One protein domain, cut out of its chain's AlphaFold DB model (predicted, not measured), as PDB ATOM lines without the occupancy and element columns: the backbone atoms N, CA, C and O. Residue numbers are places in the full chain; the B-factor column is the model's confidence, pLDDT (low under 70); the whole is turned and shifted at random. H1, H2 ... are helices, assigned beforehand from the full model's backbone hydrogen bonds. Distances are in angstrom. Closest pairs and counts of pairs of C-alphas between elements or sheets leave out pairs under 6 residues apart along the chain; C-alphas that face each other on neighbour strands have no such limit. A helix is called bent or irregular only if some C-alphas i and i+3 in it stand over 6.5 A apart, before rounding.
ATOM      1  N   ARG A   9     -36.663 -49.233   0.904       84.75
ATOM      2  CA  ARG A   9     -37.295 -48.636   2.092       84.75
ATOM      3  C   ARG A   9     -36.267 -48.210   3.143       84.75
ATOM      4  O   ARG A   9     -36.523 -47.263   3.877       84.75
ATOM      5  N   GLN A  10     -35.141 -48.909   3.233       85.88
ATOM      6  CA  GLN A  10     -34.080 -48.583   4.180       85.88
ATOM      7  C   GLN A  10     -33.343 -47.316   3.739       85.88
ATOM      8  O   GLN A  10     -33.210 -46.393   4.533       85.88
ATOM      9  N   ILE A  11     -32.973 -47.231   2.458       86.56
ATOM     10  CA  ILE A  11     -32.235 -46.088   1.895       86.56
ATOM     11  C   ILE A  11     -33.038 -44.780   2.005       86.56
ATOM     12  O   ILE A  11     -32.519 -43.772   2.477       86.56
ATOM     13  N   PHE A  12     -34.326 -44.805   1.644       87.25
ATOM     14  CA  PHE A  12     -35.169 -43.597   1.610       87.25
ATOM     15  C   PHE A  12     -36.007 -43.358   2.873       87.25
ATOM     16  O   PHE A  12     -36.719 -42.364   2.950       87.25
ATOM     17  N   GLY A  13     -35.977 -44.274   3.845       83.31
ATOM     18  CA  GLY A  13     -36.846 -44.207   5.025       83.31
ATOM     19  C   GLY A  13     -36.131 -44.222   6.372       83.31
ATOM     20  O   GLY A  13     -36.762 -43.911   7.378       83.31
ATOM     21  N   MET A  14     -34.854 -44.612   6.435       87.31
ATOM     22  CA  MET A  14     -34.100 -44.609   7.694       87.31
ATOM     23  C   MET A  14     -33.512 -43.228   7.988       87.31
ATOM     24  O   MET A  14     -33.207 -42.462   7.073       87.31
ATOM     25  N   LYS A  15     -33.324 -42.937   9.277       84.25
ATOM     26  CA  LYS A  15     -32.558 -41.773   9.733       84.25
ATOM     27  C   LYS A  15     -31.078 -41.929   9.390       84.25
ATOM     28  O   LYS A  15     -30.588 -43.055   9.261       84.25
ATOM     29  N   LYS A  16     -30.389 -40.797   9.295       83.56
ATOM     30  CA  LYS A  16     -28.974 -40.652   8.943       83.56
ATOM     31  C   LYS A  16     -28.042 -41.632   9.660       83.56
ATOM     32  O   LYS A  16     -27.365 -42.419   8.998       83.56
ATOM     33  N   GLU A  17     -28.080 -41.689  10.984       83.94
ATOM     34  CA  GLU A  17     -27.165 -42.505  11.796       83.94
ATOM     35  C   GLU A  17     -27.417 -44.004  11.583       83.94
ATOM     36  O   GLU A  17     -26.500 -44.804  11.399       83.94
ATOM     37  N   SER A  18     -28.695 -44.389  11.551       87.38
ATOM     38  CA  SER A  18     -29.100 -45.782  11.334       87.38
ATOM     39  C   SER A  18     -28.773 -46.265   9.921       87.38
ATOM     40  O   SER A  18     -28.440 -47.437   9.727       87.38
ATOM     41  N   LEU A  19     -28.880 -45.373   8.932       86.88
ATOM     42  CA  LEU A  19     -28.530 -45.668   7.552       86.88
ATOM     43  C   LEU A  19     -27.020 -45.880   7.415       86.88
ATOM     44  O   LEU A  19     -26.616 -46.891   6.846       86.88
ATOM     45  N   PHE A  20     -26.201 -45.008   8.010       86.06
ATOM     46  CA  PHE A  20     -24.744 -45.150   8.017       86.06
ATOM     47  C   PHE A  20     -24.294 -46.492   8.598       86.06
ATOM     48  O   PHE A  20     -23.650 -47.278   7.898       86.06
ATOM     49  N   LYS A  21     -24.728 -46.818   9.828       88.50
ATOM     50  CA  LYS A  21     -24.378 -48.089  10.493       88.50
ATOM     51  C   LYS A  21     -24.760 -49.300   9.632       88.50
ATOM     52  O   LYS A  21     -24.030 -50.289   9.569       88.50
ATOM     53  N   ARG A  22     -25.893 -49.235   8.922       88.19
ATOM     54  CA  ARG A  22     -26.341 -50.331   8.056       88.19
ATOM     55  C   ARG A  22     -25.548 -50.437   6.752       88.19
ATOM     56  O   ARG A  22     -25.292 -51.557   6.322       88.19
ATOM     57  N   VAL A  23     -25.151 -49.320   6.144       88.25
ATOM     58  CA  VAL A  23     -24.310 -49.315   4.934       88.25
ATOM     59  C   VAL A  23     -22.911 -49.845   5.239       88.25
ATOM     60  O   VAL A  23     -22.431 -50.708   4.508       88.25
ATOM     61  N   VAL A  24     -22.293 -49.416   6.344       87.12
ATOM     62  CA  VAL A  24     -20.981 -49.930   6.778       87.12
ATOM     63  C   VAL A  24     -21.050 -51.437   7.028       87.12
ATOM     64  O   VAL A  24     -20.297 -52.198   6.426       87.12
ATOM     65  N   LYS A  25     -22.045 -51.897   7.797       89.25
ATOM     66  CA  LYS A  25     -22.264 -53.330   8.041       89.25
ATOM     67  C   LYS A  25     -22.495 -54.126   6.752       89.25
ATOM     68  O   LYS A  25     -22.041 -55.261   6.629       89.25
ATOM     69  N   TYR A  26     -23.213 -53.553   5.787       87.69
ATOM     70  CA  TYR A  26     -23.416 -54.183   4.483       87.69
ATOM     71  C   TYR A  26     -22.101 -54.326   3.709       87.69
ATOM     72  O   TYR A  26     -21.842 -55.377   3.116       87.69
ATOM     73  N   PHE A  27     -21.251 -53.297   3.742       87.50
ATOM     74  CA  PHE A  27     -19.943 -53.328   3.098       87.50
ATOM     75  C   PHE A  27     -19.016 -54.372   3.725       87.50
ATOM     76  O   PHE A  27     -18.401 -55.145   2.996       87.50
ATOM     77  N   GLU A  28     -18.964 -54.459   5.055       87.00
ATOM     78  CA  GLU A  28     -18.155 -55.460   5.764       87.00
ATOM     79  C   GLU A  28     -18.525 -56.895   5.369       87.00
ATOM     80  O   GLU A  28     -17.654 -57.749   5.203       87.00
ATOM     81  N   GLN A  29     -19.823 -57.151   5.181       86.12
ATOM     82  CA  GLN A  29     -20.341 -58.478   4.852       86.12
ATOM     83  C   GLN A  29     -20.162 -58.849   3.378       86.12
ATOM     84  O   GLN A  29     -19.847 -59.996   3.071       86.12
ATOM     85  N   THR A  30     -20.396 -57.908   2.462       85.50
ATOM     86  CA  THR A  30     -20.425 -58.199   1.017       85.50
ATOM     87  C   THR A  30     -19.122 -57.874   0.304       85.50
ATOM     88  O   THR A  30     -18.829 -58.474  -0.728       85.50
ATOM     89  N   LYS A  31     -18.361 -56.898   0.816       85.12
ATOM     90  CA  LYS A  31     -17.198 -56.276   0.163       85.12
ATOM     91  C   LYS A  31     -17.479 -55.812  -1.275       85.12
ATOM     92  O   LYS A  31     -16.555 -55.640  -2.071       85.12
ATOM     93  N   ASN A  32     -18.750 -55.589  -1.624       87.19
ATOM     94  CA  ASN A  32     -19.153 -55.216  -2.973       87.19
ATOM     95  C   ASN A  32     -19.083 -53.695  -3.154       87.19
ATOM     96  O   ASN A  32     -20.026 -52.962  -2.863       87.19
ATOM     97  N   VAL A  33     -17.941 -53.227  -3.658       88.75
ATOM     98  CA  VAL A  33     -17.665 -51.797  -3.862       88.75
ATOM     99  C   VAL A  33     -18.674 -51.145  -4.808       88.75
ATOM    100  O   VAL A  33     -19.116 -50.028  -4.560       88.75
ATOM    101  N   SER A  34     -19.066 -51.838  -5.877       89.44
ATOM    102  CA  SER A  34     -19.975 -51.307  -6.901       89.44
ATOM    103  C   SER A  34     -21.343 -50.974  -6.320       89.44
ATOM    104  O   SER A  34     -21.872 -49.890  -6.549       89.44
ATOM    105  N   GLU A  35     -21.893 -51.891  -5.527       89.56
ATOM    106  CA  GLU A  35     -23.190 -51.691  -4.886       89.56
ATOM    107  C   GLU A  35     -23.135 -50.594  -3.826       89.56
ATOM    108  O   GLU A  35     -24.060 -49.794  -3.744       89.56
ATOM    109  N   ILE A  36     -22.047 -50.506  -3.051       90.81
ATOM    110  CA  ILE A  36     -21.877 -49.425  -2.071       90.81
ATOM    111  C   ILE A  36     -21.853 -48.064  -2.753       90.81
ATOM    112  O   ILE A  36     -22.545 -47.155  -2.307       90.81
ATOM    113  N   VAL A  37     -21.107 -47.923  -3.849       91.81
ATOM    114  CA  VAL A  37     -21.047 -46.666  -4.603       91.81
ATOM    115  C   VAL A  37     -22.440 -46.264  -5.074       91.81
ATOM    116  O   VAL A  37     -22.858 -45.136  -4.840       91.81
ATOM    117  N   GLU A  38     -23.201 -47.189  -5.657       92.50
ATOM    118  CA  GLU A  38     -24.575 -46.915  -6.086       92.50
ATOM    119  C   GLU A  38     -25.520 -46.575  -4.923       92.50
ATOM    120  O   GLU A  38     -26.384 -45.708  -5.066       92.50
ATOM    121  N   VAL A  39     -25.357 -47.223  -3.765       91.25
ATOM    122  CA  VAL A  39     -26.115 -46.892  -2.551       91.25
ATOM    123  C   VAL A  39     -25.805 -45.468  -2.109       91.25
ATOM    124  O   VAL A  39     -26.734 -44.716  -1.827       91.25
ATOM    125  N   VAL A  40     -24.531 -45.074  -2.077       90.69
ATOM    126  CA  VAL A  40     -24.153 -43.712  -1.686       90.69
ATOM    127  C   VAL A  40     -24.663 -42.692  -2.707       90.69
ATOM    128  O   VAL A  40     -25.179 -41.660  -2.298       90.69
ATOM    129  N   VAL A  41     -24.652 -42.991  -4.013       91.62
ATOM    130  CA  VAL A  41     -25.296 -42.120  -5.018       91.62
ATOM    131  C   VAL A  41     -26.796 -41.963  -4.745       91.62
ATOM    132  O   VAL A  41     -27.304 -40.847  -4.774       91.62
ATOM    133  N   ALA A  42     -27.517 -43.042  -4.416       91.62
ATOM    134  CA  ALA A  42     -28.934 -42.944  -4.045       91.62
ATOM    135  C   ALA A  42     -29.162 -42.079  -2.793       91.62
ATOM    136  O   ALA A  42     -30.195 -41.420  -2.674       91.62
ATOM    137  N   ILE A  43     -28.206 -42.087  -1.862       89.62
ATOM    138  CA  ILE A  43     -28.230 -41.251  -0.662       89.62
ATOM    139  C   ILE A  43     -27.977 -39.781  -1.013       89.62
ATOM    140  O   ILE A  43     -28.690 -38.932  -0.495       89.62
ATOM    141  N   ILE A  44     -27.041 -39.475  -1.917       88.75
ATOM    142  CA  ILE A  44     -26.819 -38.104  -2.406       88.75
ATOM    143  C   ILE A  44     -28.074 -37.580  -3.117       88.75
ATOM    144  O   ILE A  44     -28.491 -36.457  -2.873       88.75
ATOM    145  N   VAL A  45     -28.739 -38.413  -3.927       89.75
ATOM    146  CA  VAL A  45     -30.029 -38.058  -4.548       89.75
ATOM    147  C   VAL A  45     -31.088 -37.732  -3.494       89.75
ATOM    148  O   VAL A  45     -31.857 -36.790  -3.662       89.75
ATOM    149  N   ARG A  46     -31.147 -38.505  -2.404       88.38
ATOM    150  CA  ARG A  46     -32.048 -38.205  -1.286       88.38
ATOM    151  C   ARG A  46     -31.685 -36.872  -0.630       88.38
ATOM    152  O   ARG A  46     -32.592 -36.096  -0.371       88.38
ATOM    153  N   ASP A  47     -30.403 -36.630  -0.375       85.88
ATOM    154  CA  ASP A  47     -29.895 -35.404   0.255       85.88
ATOM    155  C   ASP A  47     -30.272 -34.159  -0.565       85.88
ATOM    156  O   ASP A  47     -30.889 -33.240  -0.034       85.88
ATOM    157  N   ALA A  48     -30.051 -34.197  -1.885       85.50
ATOM    158  CA  ALA A  48     -30.411 -33.117  -2.808       85.50
ATOM    159  C   ALA A  48     -31.918 -32.792  -2.809       85.50
ATOM    160  O   ALA A  48     -32.313 -31.640  -2.946       85.50
ATOM    161  N   ILE A  49     -32.779 -33.800  -2.628       86.00
ATOM    162  CA  ILE A  49     -34.236 -33.608  -2.558       86.00
ATOM    163  C   ILE A  49     -34.663 -33.131  -1.157       86.00
ATOM    164  O   ILE A  49     -35.572 -32.317  -1.026       86.00
ATOM    165  N   CYS A  50     -34.046 -33.650  -0.096       80.75
ATOM    166  CA  CYS A  50     -34.406 -33.323   1.286       80.75
ATOM    167  C   CYS A  50     -33.876 -31.965   1.749       80.75
ATOM    168  O   CYS A  50     -34.466 -31.373   2.643       80.75
ATOM    169  N   GLY A  51     -32.787 -31.474   1.159       66.19
ATOM    170  CA  GLY A  51     -32.285 -30.136   1.416       66.19
ATOM    171  C   GLY A  51     -31.976 -29.861   2.897       66.19
ATOM    172  O   GLY A  51     -32.476 -28.902   3.466       66.19
ATOM    173  N   GLY A  52     -31.151 -30.667   3.568       54.69
ATOM    174  CA  GLY A  52     -30.742 -30.274   4.930       54.69
ATOM    175  C   GLY A  52     -30.208 -31.362   5.841       54.69
ATOM    176  O   GLY A  52     -29.713 -31.069   6.930       54.69
ATOM    177  N   GLU A  53     -30.254 -32.624   5.435       57.59
ATOM    178  CA  GLU A  53     -29.610 -33.693   6.184       57.59
ATOM    179  C   GLU A  53     -28.324 -34.053   5.462       57.59
ATOM    180  O   GLU A  53     -28.385 -34.913   4.613       57.59
ATOM    181  N   THR A  54     -27.169 -33.454   5.791       63.78
ATOM    182  CA  THR A  54     -25.885 -33.720   5.100       63.78
ATOM    183  C   THR A  54     -25.485 -35.203   5.198       63.78
ATOM    184  O   THR A  54     -24.669 -35.598   6.038       63.78
ATOM    185  N   PHE A  55     -26.111 -36.068   4.411       67.69
ATOM    186  CA  PHE A  55     -25.898 -37.504   4.380       67.69
ATOM    187  C   PHE A  55     -24.600 -37.768   3.630       67.69
ATOM    188  O   PHE A  55     -23.807 -38.603   4.063       67.69
ATOM    189  N   ALA A  56     -24.374 -37.001   2.559       65.50
ATOM    190  CA  ALA A  56     -23.194 -37.042   1.708       65.50
ATOM    191  C   ALA A  56     -21.887 -36.973   2.521       65.50
ATOM    192  O   ALA A  56     -21.010 -37.829   2.390       65.50
ATOM    193  N   GLY A  57     -21.794 -36.014   3.449       73.31
ATOM    194  CA  GLY A  57     -20.584 -35.782   4.243       73.31
ATOM    195  C   GLY A  57     -20.149 -36.968   5.112       73.31
ATOM    196  O   GLY A  57     -18.953 -37.170   5.302       73.31
ATOM    197  N   MET A  58     -21.081 -37.796   5.598       80.69
ATOM    198  CA  MET A  58     -20.730 -38.941   6.451       80.69
ATOM    199  C   MET A  58     -20.042 -40.072   5.695       80.69
ATOM    200  O   MET A  58     -19.235 -40.795   6.266       80.69
ATOM    201  N   PHE A  59     -20.364 -40.250   4.416       84.88
ATOM    202  CA  PHE A  59     -19.774 -41.317   3.607       84.88
ATOM    203  C   PHE A  59     -18.447 -40.900   2.971       84.88
ATOM    204  O   PHE A  59     -17.838 -41.702   2.264       84.88
ATOM    205  N   LYS A  60     -17.974 -39.674   3.231       88.12
ATOM    206  CA  LYS A  60     -16.769 -39.108   2.620       88.12
ATOM    207  C   LYS A  60     -15.535 -39.981   2.831       88.12
ATOM    208  O   LYS A  60     -14.847 -40.285   1.861       88.12
ATOM    209  N   GLU A  61     -15.258 -40.397   4.063       88.94
ATOM    210  CA  GLU A  61     -14.082 -41.225   4.377       88.94
ATOM    211  C   GLU A  61     -14.178 -42.605   3.722       88.94
ATOM    212  O   GLU A  61     -13.268 -43.004   2.998       88.94
ATOM    213  N   LEU A  62     -15.337 -43.265   3.844       89.75
ATOM    214  CA  LEU A  62     -15.595 -44.558   3.209       89.75
ATOM    215  C   LEU A  62     -15.404 -44.496   1.685       89.75
ATOM    216  O   LEU A  62     -14.744 -45.353   1.103       89.75
ATOM    217  N   ILE A  63     -15.962 -43.481   1.021       91.12
ATOM    218  CA  ILE A  63     -15.826 -43.309  -0.429       91.12
ATOM    219  C   ILE A  63     -14.372 -43.041  -0.813       91.12
ATOM    220  O   ILE A  63     -13.883 -43.637  -1.773       91.12
ATOM    221  N   ARG A  64     -13.650 -42.196  -0.070       92.31
ATOM    222  CA  ARG A  64     -12.229 -41.950  -0.350       92.31
ATOM    223  C   ARG A  64     -11.432 -43.248  -0.291       92.31
ATOM    224  O   ARG A  64     -10.735 -43.568  -1.255       92.31
ATOM    225  N   ASP A  65     -11.604 -44.024   0.772       90.75
ATOM    226  CA  ASP A  65     -10.916 -45.301   0.941       90.75
ATOM    227  C   ASP A  65     -11.243 -46.277  -0.189       90.75
ATOM    228  O   ASP A  65     -10.336 -46.893  -0.756       90.75
ATOM    229  N   LEU A  66     -12.511 -46.371  -0.596       91.69
ATOM    230  CA  LEU A  66     -12.925 -47.206  -1.721       91.69
ATOM    231  C   LEU A  66     -12.240 -46.795  -3.028       91.69
ATOM    232  O   LEU A  66     -11.692 -47.647  -3.726       91.69
ATOM    233  N   TYR A  67     -12.214 -45.505  -3.358       91.50
ATOM    234  CA  TYR A  67     -11.609 -45.021  -4.604       91.50
ATOM    235  C   TYR A  67     -10.073 -45.126  -4.616       91.50
ATOM    236  O   TYR A  67      -9.481 -45.268  -5.692       91.50
ATOM    237  N   PHE A  68      -9.418 -45.122  -3.450       90.19
ATOM    238  CA  PHE A  68      -7.971 -45.344  -3.344       90.19
ATOM    239  C   PHE A  68      -7.567 -46.819  -3.317       90.19
ATOM    240  O   PHE A  68      -6.503 -47.167  -3.839       90.19
ATOM    241  N   THR A  69      -8.374 -47.692  -2.716       89.00
ATOM    242  CA  THR A  69      -7.987 -49.088  -2.453       89.00
ATOM    243  C   THR A  69      -8.582 -50.078  -3.448       89.00
ATOM    244  O   THR A  69      -7.895 -51.026  -3.829       89.00
ATOM    245  N   ALA A  70      -9.807 -49.850  -3.927       89.38
ATOM    246  CA  ALA A  70     -10.510 -50.805  -4.771       89.38
ATOM    247  C   ALA A  70      -9.886 -50.946  -6.167       89.38
ATOM    248  O   ALA A  70      -9.193 -50.058  -6.688       89.38
ATOM    249  N   ASN A  71     -10.166 -52.086  -6.798       87.19
ATOM    250  CA  ASN A  71      -9.814 -52.316  -8.191       87.19
ATOM    251  C   ASN A  71     -10.673 -51.426  -9.107       87.19
ATOM    252  O   ASN A  71     -11.876 -51.298  -8.868       87.19
ATOM    253  N   PRO A  72     -10.098 -50.821 -10.166       87.69
ATOM    254  CA  PRO A  72     -10.851 -49.979 -11.088       87.69
ATOM    255  C   PRO A  72     -12.029 -50.718 -11.736       87.69
ATOM    256  O   PRO A  72     -11.834 -51.603 -12.569       87.69
ATOM    257  N   ASN A  73     -13.248 -50.298 -11.408       88.75
ATOM    258  CA  ASN A  73     -14.486 -50.826 -11.979       88.75
ATOM    259  C   ASN A  73     -15.227 -49.752 -12.802       88.75
ATOM    260  O   ASN A  73     -15.047 -48.552 -12.589       88.75
ATOM    261  N   ASP A  74     -16.079 -50.180 -13.732       87.94
ATOM    262  CA  ASP A  74     -16.934 -49.309 -14.540       87.94
ATOM    263  C   ASP A  74     -17.936 -48.517 -13.698       87.94
ATOM    264  O   ASP A  74     -18.113 -47.331 -13.960       87.94
ATOM    265  N   THR A  75     -18.500 -49.096 -12.635       88.88
ATOM    266  CA  THR A  75     -19.380 -48.373 -11.698       88.88
ATOM    267  C   THR A  75     -18.644 -47.224 -11.003       88.88
ATOM    268  O   THR A  75     -19.136 -46.099 -10.969       88.88
ATOM    269  N   LEU A  76     -17.425 -47.489 -10.511       89.31
ATOM    270  CA  LEU A  76     -16.573 -46.475  -9.881       89.31
ATOM    271  C   LEU A  76     -16.251 -45.345 -10.855       89.31
ATOM    272  O   LEU A  76     -16.334 -44.182 -10.474       89.31
ATOM    273  N   ARG A  77     -15.919 -45.678 -12.110       91.19
ATOM    274  CA  ARG A  77     -15.700 -44.688 -13.171       91.19
ATOM    275  C   ARG A  77     -16.968 -43.862 -13.405       91.19
ATOM    276  O   ARG A  77     -16.961 -42.655 -13.176       91.19
ATOM    277  N   ARG A  78     -18.074 -44.514 -13.767       90.31
ATOM    278  CA  ARG A  78     -19.338 -43.861 -14.134       90.31
ATOM    279  C   ARG A  78     -19.799 -42.840 -13.097       90.31
ATOM    280  O   ARG A  78     -20.123 -41.719 -13.469       90.31
ATOM    281  N   PHE A  79     -19.777 -43.209 -11.817       91.06
ATOM    282  CA  PHE A  79     -20.286 -42.365 -10.733       91.06
ATOM    283  C   PHE A  79     -19.232 -41.482 -10.063       91.06
ATOM    284  O   PHE A  79     -19.580 -40.660  -9.222       91.06
ATOM    285  N   SER A  80     -17.960 -41.585 -10.464       89.94
ATOM    286  CA  SER A  80     -16.877 -40.771  -9.894       89.94
ATOM    287  C   SER A  80     -17.141 -39.254  -9.861       89.94
ATOM    288  O   SER A  80     -16.738 -38.649  -8.870       89.94
ATOM    289  N   PRO A  81     -17.815 -38.613 -10.847       90.69
ATOM    290  CA  PRO A  81     -18.023 -37.161 -10.810       90.69
ATOM    291  C   PRO A  81     -18.823 -36.670  -9.604       90.69
ATOM    292  O   PRO A  81     -18.564 -35.569  -9.133       90.69
ATOM    293  N   TYR A  82     -19.746 -37.482  -9.077       89.19
ATOM    294  CA  TYR A  82     -20.559 -37.123  -7.909       89.19
ATOM    295  C   TYR A  82     -19.752 -37.038  -6.610       89.19
ATOM    296  O   TYR A  82     -20.229 -36.499  -5.620       89.19
ATOM    297  N   PHE A  83     -18.535 -37.581  -6.604       89.81
ATOM    298  CA  PHE A  83     -17.666 -37.625  -5.433       89.81
ATOM    299  C   PHE A  83     -16.437 -36.731  -5.583       89.81
ATOM    300  O   PHE A  83     -15.548 -36.790  -4.741       89.81
ATOM    301  N   GLU A  84     -16.340 -35.928  -6.646       89.00
ATOM    302  CA  GLU A  84     -15.165 -35.090  -6.916       89.00
ATOM    303  C   GLU A  84     -14.818 -34.181  -5.727       89.00
ATOM    304  O   GLU A  84     -13.656 -34.107  -5.333       89.00
ATOM    305  N   GLU A  85     -15.828 -33.595  -5.081       87.50
ATOM    306  CA  GLU A  85     -15.674 -32.719  -3.910       87.50
ATOM    307  C   GLU A  85     -15.186 -33.441  -2.641       87.50
ATOM    308  O   GLU A  85     -14.800 -32.823  -1.642       87.50
ATOM    309  N   TYR A  86     -15.186 -34.775  -2.641       88.75
ATOM    310  CA  TYR A  86     -14.713 -35.551  -1.497       88.75
ATOM    311  C   TYR A  86     -13.186 -35.612  -1.460       88.75
ATOM    312  O   TYR A  86     -12.612 -35.907  -0.409       88.75
ATOM    313  N   PHE A  87     -12.527 -35.301  -2.575       89.56
ATOM    314  CA  PHE A  87     -11.082 -35.353  -2.734       89.56
ATOM    315  C   PHE A  87     -10.502 -33.944  -2.846       89.56
ATOM    316  O   PHE A  87     -11.102 -33.041  -3.423       89.56
ATOM    317  N   SER A  88      -9.284 -33.755  -2.345       91.06
ATOM    318  CA  SER A  88      -8.498 -32.583  -2.734       91.06
ATOM    319  C   SER A  88      -8.104 -32.665  -4.214       91.06
ATOM    320  O   SER A  88      -8.087 -33.743  -4.812       91.06
ATOM    321  N   HIS A  89      -7.716 -31.536  -4.814       88.25
ATOM    322  CA  HIS A  89      -7.354 -31.491  -6.234       88.25
ATOM    323  C   HIS A  89      -6.282 -32.537  -6.609       88.25
ATOM    324  O   HIS A  89      -6.442 -33.281  -7.575       88.25
ATOM    325  N   ASN A  90      -5.221 -32.662  -5.807       90.00
ATOM    326  CA  ASN A  90      -4.126 -33.607  -6.062       90.00
ATOM    327  C   ASN A  90      -4.556 -35.074  -5.898       90.00
ATOM    328  O   ASN A  90      -4.163 -35.950  -6.676       90.00
ATOM    329  N   GLU A  91      -5.386 -35.346  -4.893       92.62
ATOM    330  CA  GLU A  91      -5.961 -36.670  -4.661       92.62
ATOM    331  C   GLU A  91      -6.857 -37.090  -5.819       92.62
ATOM    332  O   GLU A  91      -6.724 -38.196  -6.341       92.62
ATOM    333  N   TRP A  92      -7.704 -36.178  -6.284       92.06
ATOM    334  CA  TRP A  92      -8.605 -36.428  -7.394       92.06
ATOM    335  C   TRP A  92      -7.867 -36.742  -8.695       92.06
ATOM    336  O   TRP A  92      -8.236 -37.675  -9.407       92.06
ATOM    337  N   GLN A  93      -6.771 -36.034  -8.987       89.31
ATOM    338  CA  GLN A  93      -5.919 -36.361 -10.138       89.31
ATOM    339  C   GLN A  93      -5.319 -37.767 -10.024       89.31
ATOM    340  O   GLN A  93      -5.228 -38.493 -11.016       89.31
ATOM    341  N   THR A  94      -4.944 -38.182  -8.815       91.00
ATOM    342  CA  THR A  94      -4.416 -39.529  -8.554       91.00
ATOM    343  C   THR A  94      -5.487 -40.594  -8.785       91.00
ATOM    344  O   THR A  94      -5.240 -41.581  -9.484       91.00
ATOM    345  N   VAL A  95      -6.701 -40.367  -8.274       90.19
ATOM    346  CA  VAL A  95      -7.867 -41.234  -8.492       90.19
ATOM    347  C   VAL A  95      -8.192 -41.324  -9.985       90.19
ATOM    348  O   VAL A  95      -8.292 -42.429 -10.518       90.19
ATOM    349  N   LYS A  96      -8.258 -40.193 -10.701       89.06
ATOM    350  CA  LYS A  96      -8.480 -40.153 -12.156       89.06
ATOM    351  C   LYS A  96      -7.436 -40.982 -12.915       89.06
ATOM    352  O   LYS A  96      -7.802 -41.869 -13.684       89.06
ATOM    353  N   LYS A  97      -6.142 -40.771 -12.662       88.94
ATOM    354  CA  LYS A  97      -5.064 -41.540 -13.316       88.94
ATOM    355  C   LYS A  97      -5.191 -43.044 -13.056       88.94
ATOM    356  O   LYS A  97      -5.067 -43.841 -13.985       88.94
ATOM    357  N   ARG A  98      -5.489 -43.438 -11.813       90.69
ATOM    358  CA  ARG A  98      -5.653 -44.844 -11.412       90.69
ATOM    359  C   ARG A  98      -6.875 -45.507 -12.052       90.69
ATOM    360  O   ARG A  98      -6.753 -46.628 -12.545       90.69
ATOM    361  N   LEU A  99      -8.040 -44.857 -11.997       88.31
ATOM    362  CA  LEU A  99      -9.316 -45.437 -12.435       88.31
ATOM    363  C   LEU A  99      -9.433 -45.510 -13.954       88.31
ATOM    364  O   LEU A  99     -10.033 -46.459 -14.473       88.31
ATOM    365  N   TYR A 100      -8.903 -44.504 -14.648       86.12
ATOM    366  CA  TYR A 100      -9.139 -44.335 -16.072       86.12
ATOM    367  C   TYR A 100      -8.015 -44.892 -16.925       86.12
ATOM    368  O   TYR A 100      -8.362 -45.539 -17.897       86.12
ATOM    369  N   LYS A 101      -6.731 -44.790 -16.546       82.62
ATOM    370  CA  LYS A 101      -5.563 -45.284 -17.316       82.62
ATOM    371  C   LYS A 101      -5.680 -45.057 -18.839       82.62
ATOM    372  O   LYS A 101      -5.220 -44.031 -19.318       82.62
ATOM    373  N   ASN A 102      -6.319 -45.983 -19.562       76.44
ATOM    374  CA  ASN A 102      -6.514 -45.973 -21.019       76.44
ATOM    375  C   ASN A 102      -7.960 -45.665 -21.475       76.44
ATOM    376  O   ASN A 102      -8.207 -45.523 -22.667       76.44
ATOM    377  N   LYS A 103      -8.937 -45.611 -20.563       80.88
ATOM    378  CA  LYS A 103     -10.339 -45.275 -20.851       80.88
ATOM    379  C   LYS A 103     -10.540 -43.761 -20.829       80.88
ATOM    380  O   LYS A 103     -10.054 -43.079 -19.926       80.88
ATOM    381  N   ASN A 104     -11.327 -43.248 -21.770       84.56
ATOM    382  CA  ASN A 104     -11.641 -41.827 -21.837       84.56
ATOM    383  C   ASN A 104     -12.556 -41.415 -20.668       84.56
ATOM    384  O   ASN A 104     -13.701 -41.865 -20.559       84.56
ATOM    385  N   PHE A 105     -12.048 -40.533 -19.802       82.62
ATOM    386  CA  PHE A 105     -12.804 -39.957 -18.688       82.62
ATOM    387  C   PHE A 105     -14.110 -39.318 -19.167       82.62
ATOM    388  O   PHE A 105     -15.156 -39.541 -18.561       82.62
ATOM    389  N   TYR A 106     -14.069 -38.560 -20.266       82.62
ATOM    390  CA  TYR A 106     -15.213 -37.786 -20.743       82.62
ATOM    391  C   TYR A 106     -16.353 -38.667 -21.256       82.62
ATOM    392  O   TYR A 106     -17.520 -38.341 -21.048       82.62
ATOM    393  N   GLU A 107     -16.029 -39.796 -21.878       83.25
ATOM    394  CA  GLU A 107     -17.030 -40.751 -22.359       83.25
ATOM    395  C   GLU A 107     -17.677 -41.499 -21.194       83.25
ATOM    396  O   GLU A 107     -18.900 -41.556 -21.091       83.25
ATOM    397  N   CYS A 108     -16.862 -41.998 -20.260       79.00
ATOM    398  CA  CYS A 108     -17.341 -42.787 -19.123       79.00
ATOM    399  C   CYS A 108     -18.205 -41.980 -18.139       79.00
ATOM    400  O   CYS A 108     -18.988 -42.564 -17.395       79.00
ATOM    401  N   THR A 109     -18.041 -40.654 -18.102       85.38
ATOM    402  CA  THR A 109     -18.675 -39.773 -17.105       85.38
ATOM    403  C   THR A 109     -19.695 -38.803 -17.691       85.38
ATOM    404  O   THR A 109     -20.202 -37.949 -16.969       85.38
ATOM    405  N   LYS A 110     -20.013 -38.907 -18.989       85.69
ATOM    406  CA  LYS A 110     -20.894 -37.960 -19.693       85.69
ATOM    407  C   LYS A 110     -22.214 -37.714 -18.954       85.69
ATOM    408  O   LYS A 110     -22.533 -36.568 -18.665       85.69
ATOM    409  N   GLU A 111     -22.922 -38.787 -18.615       83.06
ATOM    410  CA  GLU A 111     -24.232 -38.736 -17.952       83.06
ATOM    411  C   GLU A 111     -24.139 -38.253 -16.496       83.06
ATOM    412  O   GLU A 111     -24.911 -37.402 -16.066       83.06
ATOM    413  N   ALA A 112     -23.155 -38.736 -15.732       84.31
ATOM    414  CA  ALA A 112     -22.995 -38.306 -14.346       84.31
ATOM    415  C   ALA A 112     -22.644 -36.815 -14.248       84.31
ATOM    416  O   ALA A 112     -23.175 -36.112 -13.396       84.31
ATOM    417  N   ARG A 113     -21.812 -36.302 -15.164       86.69
ATOM    418  CA  ARG A 113     -21.469 -34.875 -15.206       86.69
ATOM    419  C   ARG A 113     -22.643 -33.990 -15.588       86.69
ATOM    420  O   ARG A 113     -22.770 -32.931 -14.998       86.69
ATOM    421  N   SER A 114     -23.516 -34.419 -16.505       85.88
ATOM    422  CA  SER A 114     -24.711 -33.629 -16.837       85.88
ATOM    423  C   SER A 114     -25.680 -33.487 -15.666       85.88
ATOM    424  O   SER A 114     -26.481 -32.564 -15.659       85.88
ATOM    425  N   TYR A 115     -25.624 -34.401 -14.693       84.12
ATOM    426  CA  TYR A 115     -26.497 -34.370 -13.524       84.12
ATOM    427  C   TYR A 115     -25.854 -33.782 -12.265       84.12
ATOM    428  O   TYR A 115     -26.562 -33.551 -11.290       84.12
ATOM    429  N   LYS A 116     -24.533 -33.581 -12.268       84.12
ATOM    430  CA  LYS A 116     -23.754 -33.214 -11.081       84.12
ATOM    431  C   LYS A 116     -24.260 -31.912 -10.454       84.12
ATOM    432  O   LYS A 116     -24.577 -31.905  -9.271       84.12
ATOM    433  N   ASP A 117     -24.462 -30.887 -11.274       82.00
ATOM    434  CA  ASP A 117     -24.869 -29.549 -10.830       82.00
ATOM    435  C   ASP A 117     -26.252 -29.537 -10.143       82.00
ATOM    436  O   ASP A 117     -26.537 -28.670  -9.321       82.00
ATOM    437  N   TYR A 118     -27.115 -30.522 -10.428       79.75
ATOM    438  CA  TYR A 118     -28.428 -30.657  -9.781       79.75
ATOM    439  C   TYR A 118     -28.361 -31.326  -8.402       79.75
ATOM    440  O   TYR A 118     -29.343 -31.295  -7.669       79.75
ATOM    441  N   LEU A 119     -27.240 -31.961  -8.050       76.44
ATOM    442  CA  LEU A 119     -27.034 -32.568  -6.730       76.44
ATOM    443  C   LEU A 119     -26.370 -31.612  -5.732       76.44
ATOM    444  O   LEU A 119     -26.401 -31.880  -4.536       76.44
TER     445      LEU A 119
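Overview. This is residues 9 to 119 of the 331 residues of an uncharacterized protein of Enterococcus malodoratus ATCC 43197 (UniProt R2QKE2). Two helical halves meet where H3 crosses H6, the helix in the middle of the domain. One half is H2 and H3, folded back beside each other, with H1 and H4 near the end where H2 begins; in the other, H5, H7, H8 and H9 pack round H6. The printed part has 111 residues with nine named helices, H1 to H9 in chain order, and no named strand; its class is all helix. It is compact, with a radius of gyration of the C-alphas of 13.8 A and spans of 40 by 32 by 23 A.

Arrangement. H1, residues 9 to 13, touches residues 39 to 46 alone of H3, residues 33 to 50; the closest C-alphas are those of Ile 11 and Ile 43, 6.8 A apart. H2, residues 16 to 30, and H3 form a helical hairpin at a shallow tilt of 13 degrees, opposite ways. They only just touch, with 3 pairs of C-alphas within 8 A, the closest those of Phe 27 and Ile 36 at 6.8 A. H4, residues 55 to 58, touches residues 40 to 47 alone of H3, closest at the C-alphas of Ile 44 and Ala 56, 5.6 A. H6, residues 74 to 86, is the hub, touching five helices. With residues 34 to 41 alone H3 touches H6 at a steep tilt of 47 degrees, the same way; C-alphas 34 and 75 are closest, 5.7 A. H5, residues 60 to 69, touches H6 at a steep tilt of 46 degrees, opposite ways, closest at C-alphas 60 and 86, 5.8 A. H7, residues 89 to 100, forms a helical hairpin with H6 at a shallow tilt of 2 degrees, closest at C-alphas 77 and 99, 6.5 A. H8, residues 105 to 108, touches residues 74 to 78 alone of H6, closest at C-alphas 78 and 108, 5.5 A. H9, residues 110 to 116, touches residues 78 to 82 alone of H6 at a shallow tilt of 31 degrees, the same way, closest at C-alphas 82 and 116, 6.0 A. Every O i to N i+4 pair is within hydrogen-bond range in H1, H2, H3, H5, H7 and H9; H6 has 3 of 9, beside 7 of 10 O i to N i+3 pairs, and H4 and H8 are too short for an i+4 pair.

Along the chain. H1 begins at C-alpha 9, (-37.295, -48.636, 2.092). H2 is 21.1 A long and H3, the longest, 25.5 A, ending at C-alpha 50, (-34.406, -33.323, 1.286). H5 measures 14.2 A, H6 19.1 A and H7 16.3 A. H6 is irregular, with C-alphas 82 and 85 7.7 A apart. H9 ends at C-alpha 116, (-23.754, -33.214, -11.081).

Size, cuts and confidence. The two C-alphas farthest apart, those of Lys 15 and Asn 102, are 40.5 A apart. The printed part has no cut, and the links between its helices are tight. The mean pLDDT of the printed part is 85.9; residues 51 to 56, of which 55 and 56 belong to H4, are under 70.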